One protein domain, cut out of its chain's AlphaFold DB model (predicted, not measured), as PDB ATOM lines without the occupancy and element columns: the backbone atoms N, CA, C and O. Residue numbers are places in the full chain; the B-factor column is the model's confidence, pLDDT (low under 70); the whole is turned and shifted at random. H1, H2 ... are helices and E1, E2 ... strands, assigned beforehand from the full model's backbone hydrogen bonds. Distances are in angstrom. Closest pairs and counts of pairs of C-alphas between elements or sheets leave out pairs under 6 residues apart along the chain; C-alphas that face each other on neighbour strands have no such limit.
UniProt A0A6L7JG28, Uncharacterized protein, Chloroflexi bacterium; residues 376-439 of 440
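This is residues 376 to 439 of the 440 residues of an uncharacterized protein of Chloroflexi bacterium (UniProt A0A6L7JG28). A strongly twisted sheet of three strands, E1 to E3, has one helix, H1, laid along its strands over one face, and no named element covers the other face. From the end of E3 a long link, residues 408 to 423, runs back past the E1 side to reach H1. The printed part has 64 residues with three named strands and then one named helix; the sheet's order is E1 - E2 - E3, antiparallel, and the class is mixed. It is compact, with a radius of gyration of the C-alphas of 11.5 A, and spans 33 by 25 by 17 A.

Start at E1, residues 376 to 382, an edge strand that forms a hairpin with E2, residues 385 to 392; look for N 380 and O 387, 2.8 A apart. E2, the inner strand, forms the next hairpin with E3, residues 400 to 407, where N 390 and O 403 are 2.9 A apart. The three make a meander, each strand the antiparallel neighbour of the one before. H1, residues 424 to 438, is on one face of this sheet, two layers in all, at a height over the sheet of 9.3 A. It lies over E1, E2 and E3 and runs along the strands, at 12 degrees to E2 on the local plane. Its closest C-alphas to E3 are those of Val 438 and Val 407, 6.6 A apart. In H1 every O i to N i+4 pair is within hydrogen-bond range.

Find C-alpha 376 at (181.126, 159.539, 123.024); from there E1 runs 18.2 A to residue 382. E2 covers 21.8 A, and E3 covers 20.0 A and bends by 51 degrees at residue 403. H1 runs 20.5 A and ends at C-alpha 438, (171.592, 154.677, 137.296).

The C-alphas farthest apart are those of Leu 398 and Gly 410, 33.7 A. The printed part has no cut, and the link from E3 to H1 is long. Look for pLDDT under 70 at 22 residues, among them 393 to 400 and 410 to 419.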
ATOM      1  N   ARG A 376     181.985 158.460 122.531       81.88
ATOM      2  CA  ARG A 376     181.126 159.539 123.024       81.88
ATOM      3  C   ARG A 376     179.964 158.966 123.818       81.88
ATOM      4  O   ARG A 376     179.372 157.969 123.417       81.88
ATOM      5  N   ILE A 377     179.619 159.642 124.908       80.50
ATOM      6  CA  ILE A 377     178.434 159.351 125.716       80.50
ATOM      7  C   ILE A 377     177.470 160.523 125.567       80.50
ATOM      8  O   ILE A 377     177.857 161.676 125.783       80.50
ATOM      9  N   PHE A 378     176.233 160.243 125.172       83.50
ATOM     10  CA  PHE A 378     175.213 161.266 124.953       83.50
ATOM     11  C   PHE A 378     173.833 160.773 125.393       83.50
ATOM     12  O   PHE A 378     173.599 159.568 125.461       83.50
ATOM     13  N   LEU A 379     172.925 161.708 125.685       83.75
ATOM     14  CA  LEU A 379     171.516 161.385 125.906       83.75
ATOM     15  C   LEU A 379     170.771 161.300 124.593       83.75
ATOM     16  O   LEU A 379     170.954 162.120 123.693       83.75
ATOM     17  N   ARG A 380     169.875 160.327 124.530       83.62
ATOM     18  CA  ARG A 380     168.919 160.158 123.458       83.62
ATOM     19  C   ARG A 380     167.531 160.038 124.061       83.62
ATOM     20  O   ARG A 380     167.289 159.161 124.883       83.62
ATOM     21  N   GLU A 381     166.613 160.877 123.606       81.69
ATOM     22  CA  GLU A 381     165.190 160.712 123.886       81.69
ATOM     23  C   GLU A 381     164.512 159.993 122.725       81.69
ATOM     24  O   GLU A 381     164.697 160.338 121.554       81.69
ATOM     25  N   ARG A 382     163.751 158.940 123.037       75.81
ATOM     26  CA  ARG A 382     162.974 158.197 122.041       75.81
ATOM     27  C   ARG A 382     161.681 157.684 122.664       75.81
ATOM     28  O   ARG A 382     161.724 156.964 123.655       75.81
ATOM     29  N   ALA A 383     160.542 158.035 122.063       75.75
ATOM     30  CA  ALA A 383     159.211 157.599 122.504       75.75
ATOM     31  C   ALA A 383     158.948 157.827 124.014       75.75
ATOM     32  O   ALA A 383     158.475 156.932 124.709       75.75
ATOM     33  N   GLY A 384     159.314 159.006 124.532       73.25
ATOM     34  CA  GLY A 384     159.103 159.379 125.938       73.25
ATOM     35  C   GLY A 384     160.072 158.746 126.947       73.25
ATOM     36  O   GLY A 384     159.927 158.972 128.144       73.25
ATOM     37  N   ARG A 385     161.068 157.968 126.498       76.50
ATOM     38  CA  ARG A 385     162.127 157.406 127.354       76.50
ATOM     39  C   ARG A 385     163.454 158.124 127.122       76.50
ATOM     40  O   ARG A 385     163.852 158.334 125.973       76.50
ATOM     41  N   ARG A 386     164.144 158.458 128.217       81.62
ATOM     42  CA  ARG A 386     165.517 158.987 128.220       81.62
ATOM     43  C   ARG A 386     166.501 157.821 128.289       81.62
ATOM     44  O   ARG A 386     166.426 156.998 129.197       81.62
ATOM     45  N   GLU A 387     167.420 157.745 127.336       85.00
ATOM     46  CA  GLU A 387     168.479 156.733 127.286       85.00
ATOM     47  C   GLU A 387     169.852 157.412 127.275       85.00
ATOM     48  O   GLU A 387     170.101 158.311 126.471       85.00
ATOM     49  N   ILE A 388     170.771 156.966 128.130       81.38
ATOM     50  CA  ILE A 388     172.192 157.311 128.016       81.38
ATOM     51  C   ILE A 388     172.817 156.300 127.061       81.38
ATOM     52  O   ILE A 388     172.749 155.097 127.301       81.38
ATOM     53  N   VAL A 389     173.424 156.782 125.981       80.81
ATOM     54  CA  VAL A 389     173.989 155.943 124.922       80.81
ATOM     55  C   VAL A 389     175.505 156.060 124.914       80.81
ATOM     56  O   VAL A 389     176.056 157.155 124.778       80.81
ATOM     57  N   PHE A 390     176.183 154.916 124.991       76.69
ATOM     58  CA  PHE A 390     177.609 154.800 124.720       76.69
ATOM     59  C   PHE A 390     177.838 154.535 123.233       76.69
ATOM     60  O   PHE A 390     177.436 153.489 122.718       76.69
ATOM     61  N   ARG A 391     178.545 155.428 122.535       75.75
ATOM     62  CA  ARG A 391     178.915 155.244 121.127       75.75
ATOM     63  C   ARG A 391     180.426 155.188 120.933       75.75
ATOM     64  O   ARG A 391     181.136 156.118 121.299       75.75
ATOM     65  N   HIS A 392     180.912 154.132 120.291       74.06
ATOM     66  CA  HIS A 392     182.276 154.050 119.761       74.06
ATOM     67  C   HIS A 392     182.308 154.554 118.314       74.06
ATOM     68  O   HIS A 392     181.415 154.216 117.550       74.06
ATOM     69  N   GLY A 393     183.352 155.286 117.916       67.56
ATOM     70  CA  GLY A 393     183.621 155.702 116.534       67.56
ATOM     71  C   GLY A 393     182.882 156.972 116.087       67.56
ATOM     72  O   GLY A 393     181.698 157.146 116.362       67.56
ATOM     73  N   ARG A 394     183.589 157.855 115.360       60.34
ATOM     74  CA  ARG A 394     183.094 159.173 114.899       60.34
ATOM     75  C   ARG A 394     182.291 159.139 113.591       60.34
ATOM     76  O   ARG A 394     181.478 160.032 113.372       60.34
ATOM     77  N   TRP A 395     182.495 158.132 112.739       53.66
ATOM     78  CA  TRP A 395     182.067 158.162 111.334       53.66
ATOM     79  C   TRP A 395     181.053 157.065 110.986       53.66
ATOM     80  O   TRP A 395     181.396 155.885 110.971       53.66
ATOM     81  N   GLY A 396     179.824 157.468 110.644       55.97
ATOM     82  CA  GLY A 396     178.828 156.655 109.926       55.97
ATOM     83  C   GLY A 396     178.681 155.202 110.401       55.97
ATOM     84  O   GLY A 396     178.487 154.940 111.587       55.97
ATOM     85  N   PHE A 397     178.787 154.256 109.458       46.41
ATOM     86  CA  PHE A 397     178.638 152.807 109.678       46.41
ATOM     87  C   PHE A 397     179.764 152.163 110.512       46.41
ATOM     88  O   PHE A 397     179.654 151.001 110.896       46.41
ATOM     89  N   LEU A 398     180.847 152.899 110.792       52.53
ATOM     90  CA  LEU A 398     181.915 152.494 111.713       52.53
ATOM     91  C   LEU A 398     181.642 152.960 113.150       52.53
ATOM     92  O   LEU A 398     182.434 152.661 114.048       52.53
ATOM     93  N   SER A 399     180.555 153.708 113.369       59.16
ATOM     94  CA  SER A 399     180.097 154.072 114.703       59.16
ATOM     95  C   SER A 399     179.129 153.026 115.255       59.16
ATOM     96  O   SER A 399     178.195 152.610 114.574       59.16
ATOM     97  N   ILE A 400     179.355 152.588 116.494       64.69
ATOM     98  CA  ILE A 400     178.541 151.568 117.167       64.69
ATOM     99  C   ILE A 400     177.972 152.160 118.444       64.69
ATOM    100  O   ILE A 400     178.730 152.572 119.322       64.69
ATOM    101  N   GLU A 401     176.648 152.158 118.570       70.19
ATOM    102  CA  GLU A 401     175.967 152.354 119.853       70.19
ATOM    103  C   GLU A 401     175.998 151.027 120.610       70.19
ATOM    104  O   GLU A 401     175.331 150.073 120.215       70.19
ATOM    105  N   ARG A 402     176.839 150.948 121.637       62.47
ATOM    106  CA  ARG A 402     177.211 149.690 122.285       62.47
ATOM    107  C   ARG A 402     176.332 149.381 123.484       62.47
ATOM    108  O   ARG A 402     175.783 148.291 123.571       62.47
ATOM    109  N   ASP A 403     176.194 150.361 124.363       68.62
ATOM    110  CA  ASP A 403     175.511 150.205 125.635       68.62
ATOM    111  C   ASP A 403     174.488 151.326 125.790       68.62
ATOM    112  O   ASP A 403     174.709 152.469 125.363       68.62
ATOM    113  N   ARG A 404     173.332 150.973 126.349       76.31
ATOM    114  CA  ARG A 404     172.241 151.902 126.621       76.31
ATOM    115  C   ARG A 404     171.782 151.700 128.048       76.31
ATOM    116  O   ARG A 404     171.493 150.574 128.438       76.31
ATOM    117  N   LEU A 405     171.706 152.791 128.791       77.19
ATOM    118  CA  LEU A 405     171.116 152.825 130.121       77.19
ATOM    119  C   LEU A 405     169.801 153.577 130.009       77.19
ATOM    120  O   LEU A 405     169.791 154.754 129.638       77.19
ATOM    121  N   THR A 406     168.692 152.897 130.281       81.00
ATOM    122  CA  THR A 406     167.393 153.564 130.376       81.00
ATOM    123  C   THR A 406     167.356 154.334 131.687       81.00
ATOM    124  O   THR A 406     167.511 153.753 132.755       81.00
ATOM    125  N   VAL A 407     167.171 155.648 131.599       79.44
ATOM    126  CA  VAL A 407     167.083 156.516 132.770       79.44
ATOM    127  C   VAL A 407     165.660 156.423 133.327       79.44
ATOM    128  O   VAL A 407     164.712 156.680 132.575       79.44
ATOM    129  N   PRO A 408     165.478 156.073 134.614       76.69
ATOM    130  CA  PRO A 408     164.162 156.056 135.238       76.69
ATOM    131  C   PRO A 408     163.465 157.430 135.159       76.69
ATOM    132  O   PRO A 408     164.134 158.472 135.169       76.69
ATOM    133  N   PRO A 409     162.122 157.475 135.098       71.06
ATOM    134  CA  PRO A 409     161.378 158.730 135.207       71.06
ATOM    135  C   PRO A 409     161.730 159.444 136.522       71.06
ATOM    136  O   PRO A 409     161.724 158.817 137.576       71.06
ATOM    137  N   GLY A 410     162.068 160.735 136.464       66.94
ATOM    138  CA  GLY A 410     162.432 161.531 137.648       66.94
ATOM    139  C   GLY A 410     163.873 161.372 138.155       66.94
ATOM    140  O   GLY A 410     164.289 162.162 138.995       66.94
ATOM    141  N   ALA A 411     164.663 160.428 137.625       69.12
ATOM    142  CA  ALA A 411     166.086 160.349 137.951       69.12
ATOM    143  C   ALA A 411     166.850 161.543 137.351       69.12
ATOM    144  O   ALA A 411     166.626 161.911 136.185       69.12
ATOM    145  N   ASP A 412     167.744 162.132 138.152       69.12
ATOM    146  CA  ASP A 412     168.644 163.179 137.684       69.12
ATOM    147  C   ASP A 412     169.667 162.586 136.715       69.12
ATOM    148  O   ASP A 412     170.191 161.482 136.901       69.12
ATOM    149  N   VAL A 413     169.916 163.311 135.636       67.38
ATOM    150  CA  VAL A 413     170.837 162.884 134.596       67.38
ATOM    151  C   VAL A 413     172.210 163.424 134.973       67.38
ATOM    152  O   VAL A 413     172.392 164.641 134.966       67.38
ATOM    153  N   PRO A 414     173.205 162.571 135.270       67.44
ATOM    154  CA  PRO A 414     174.489 163.074 135.731       67.44
ATOM    155  C   PRO A 414     175.112 164.017 134.690       67.44
ATOM    156  O   PRO A 414     175.135 163.689 133.503       67.44
ATOM    157  N   GLY A 415     175.719 165.132 135.120       65.25
ATOM    158  CA  GLY A 415     176.451 166.065 134.235       65.25
ATOM    159  C   GLY A 415     177.619 165.417 133.466       65.25
ATOM    160  O   GLY A 415     178.169 165.967 132.512       65.25
ATOM    161  N   GLU A 416     177.957 164.176 133.825       66.88
ATOM    162  CA  GLU A 416     178.774 163.266 133.033       66.88
ATOM    163  C   GLU A 416     178.082 162.797 131.731       66.88
ATOM    164  O   GLU A 416     178.664 162.007 130.992       66.88
ATOM    165  N   VAL A 417     176.941 163.334 131.314       66.31
ATOM    166  CA  VAL A 417     176.362 163.062 129.992       66.31
ATOM    167  C   VAL A 417     176.339 164.334 129.137       66.31
ATOM    168  O   VAL A 417     175.930 165.384 129.610       66.31
ATOM    169  N   GLY A 418     176.802 164.262 127.877       62.47
ATOM    170  CA  GLY A 418     176.778 165.417 126.954       62.47
ATOM    171  C   GLY A 418     178.133 166.010 126.536       62.47
ATOM    172  O   GLY A 418     178.183 167.121 126.025       62.47
ATOM    173  N   GLY A 419     179.242 165.279 126.687       67.56
ATOM    174  CA  GLY A 419     180.580 165.745 126.284       67.56
ATOM    175  C   GLY A 419     180.926 165.584 124.792       67.56
ATOM    176  O   GLY A 419     180.208 164.937 124.017       67.56
ATOM    177  N   GLY A 420     182.072 166.158 124.404       75.44
ATOM    178  CA  GLY A 420     182.734 165.918 123.117       75.44
ATOM    179  C   GLY A 420     183.267 164.486 122.970       75.44
ATOM    180  O   GLY A 420     183.029 163.619 123.809       75.44
ATOM    181  N   TRP A 421     183.982 164.219 121.879       76.25
ATOM    182  CA  TRP A 421     184.618 162.919 121.657       76.25
ATOM    183  C   TRP A 421     185.775 162.706 122.639       76.25
ATOM    184  O   TRP A 421     186.653 163.554 122.762       76.25
ATOM    185  N   LEU A 422     185.772 161.565 123.321       77.00
ATOM    186  CA  LEU A 422     186.757 161.167 124.322       77.00
ATOM    187  C   LEU A 422     187.614 160.005 123.808       77.00
ATOM    188  O   LEU A 422     187.225 159.277 122.889       77.00
ATOM    189  N   ASP A 423     188.762 159.790 124.449       75.69
ATOM    190  CA  ASP A 423     189.479 158.518 124.339       75.69
ATOM    191  C   ASP A 423     188.589 157.365 124.862       75.69
ATOM    192  O   ASP A 423     187.914 157.547 125.885       75.69
ATOM    193  N   PRO A 424     188.559 156.185 124.206       72.75
ATOM    194  CA  PRO A 424     187.695 155.070 124.602       72.75
ATOM    195  C   PRO A 424     187.869 154.621 126.052       72.75
ATOM    196  O   PRO A 424     186.885 154.266 126.695       72.75
ATOM    197  N   SER A 425     189.089 154.681 126.595       69.38
ATOM    198  CA  SER A 425     189.345 154.270 127.979       69.38
ATOM    199  C   SER A 425     188.760 155.259 128.991       69.38
ATOM    200  O   SER A 425     188.161 154.854 129.989       69.38
ATOM    201  N   THR A 426     188.851 156.558 128.695       75.81
ATOM    202  CA  THR A 426     188.241 157.629 129.491       75.81
ATOM    203  C   THR A 426     186.719 157.578 129.405       75.81
ATOM    204  O   THR A 426     186.037 157.706 130.423       75.81
ATOM    205  N   ALA A 427     186.176 157.351 128.205       75.94
ATOM    206  CA  ALA A 427     184.744 157.161 128.012       75.94
ATOM    207  C   ALA A 427     184.242 155.938 128.790       75.94
ATOM    208  O   ALA A 427     183.243 156.047 129.488       75.94
ATOM    209  N   ALA A 428     184.941 154.801 128.736       72.56
ATOM    210  CA  ALA A 428     184.560 153.599 129.478       72.56
ATOM    211  C   ALA A 428     184.560 153.833 130.999       72.56
ATOM    212  O   ALA A 428     183.596 153.486 131.668       72.56
ATOM    213  N   ALA A 429     185.578 154.506 131.546       75.62
ATOM    214  CA  ALA A 429     185.602 154.846 132.972       75.62
ATOM    215  C   ALA A 429     184.441 155.774 133.381       75.62
ATOM    216  O   ALA A 429     183.894 155.643 134.474       75.62
ATOM    217  N   ARG A 430     184.060 156.710 132.502       78.69
ATOM    218  CA  ARG A 430     182.894 157.590 132.681       78.69
ATOM    219  C   ARG A 430     181.581 156.809 132.611       78.69
ATOM    220  O   ARG A 430     180.689 157.040 133.417       78.69
ATOM    221  N   TRP A 431     181.484 155.855 131.692       77.69
ATOM    222  CA  TRP A 431     180.342 154.956 131.564       77.69
ATOM    223  C   TRP A 431     180.138 154.079 132.799       77.69
ATOM    224  O   TRP A 431     179.022 154.001 133.297       77.69
ATOM    225  N   ASP A 432     181.204 153.476 133.328       75.44
ATOM    226  CA  ASP A 432     181.119 152.625 134.519       75.44
ATOM    227  C   ASP A 432     180.577 153.413 135.727       75.44
ATOM    228  O   ASP A 432     179.694 152.928 136.432       75.44
ATOM    229  N   ARG A 433     181.016 154.669 135.913       78.12
ATOM    230  CA  ARG A 433     180.475 155.561 136.958       78.12
ATOM    231  C   ARG A 433     179.006 155.912 136.738       78.12
ATOM    232  O   ARG A 433     178.229 155.914 137.692       78.12
ATOM    233  N   LEU A 434     178.615 156.213 135.497       78.50
ATOM    234  CA  LEU A 434     177.215 156.476 135.147       78.50
ATOM    235  C   LEU A 434     176.339 155.260 135.446       78.50
ATOM    236  O   LEU A 434     175.281 155.403 136.049       78.50
ATOM    237  N   ARG A 435     176.809 154.066 135.084       76.75
ATOM    238  CA  ARG A 435     176.104 152.811 135.318       76.75
ATOM    239  C   ARG A 435     175.834 152.580 136.801       76.75
ATOM    240  O   ARG A 435     174.683 152.382 137.155       76.75
ATOM    241  N   THR A 436     176.846 152.720 137.661       76.50
ATOM    242  CA  THR A 436     176.687 152.560 139.121       76.50
ATOM    243  C   THR A 436     175.735 153.566 139.772       76.50
ATOM    244  O   THR A 436     175.304 153.353 140.895       76.50
ATOM    245  N   ARG A 437     175.435 154.689 139.105       74.81
ATOM    246  CA  ARG A 437     174.498 155.703 139.615       74.81
ATOM    247  C   ARG A 437     173.067 155.507 139.114       74.81
ATOM    248  O   ARG A 437     172.149 156.024 139.735       74.81
ATOM    249  N   VAL A 438     172.891 154.838 137.974       71.31
ATOM    250  CA  VAL A 438     171.592 154.677 137.296       71.31
ATOM    251  C   VAL A 438     171.001 153.279 137.516       71.31
ATOM    252  O   VAL A 438     169.784 153.151 137.599       71.31
ATOM    253  N   GLU A 439     171.841 152.245 137.630       66.12
ATOM    254  CA  GLU A 439     171.466 150.882 138.030       66.12
ATOM    255  C   GLU A 439     171.863 150.686 139.511       66.12
ATOM    256  O   GLU A 439     173.059 150.519 139.764       66.12
TER     257      GLU A 439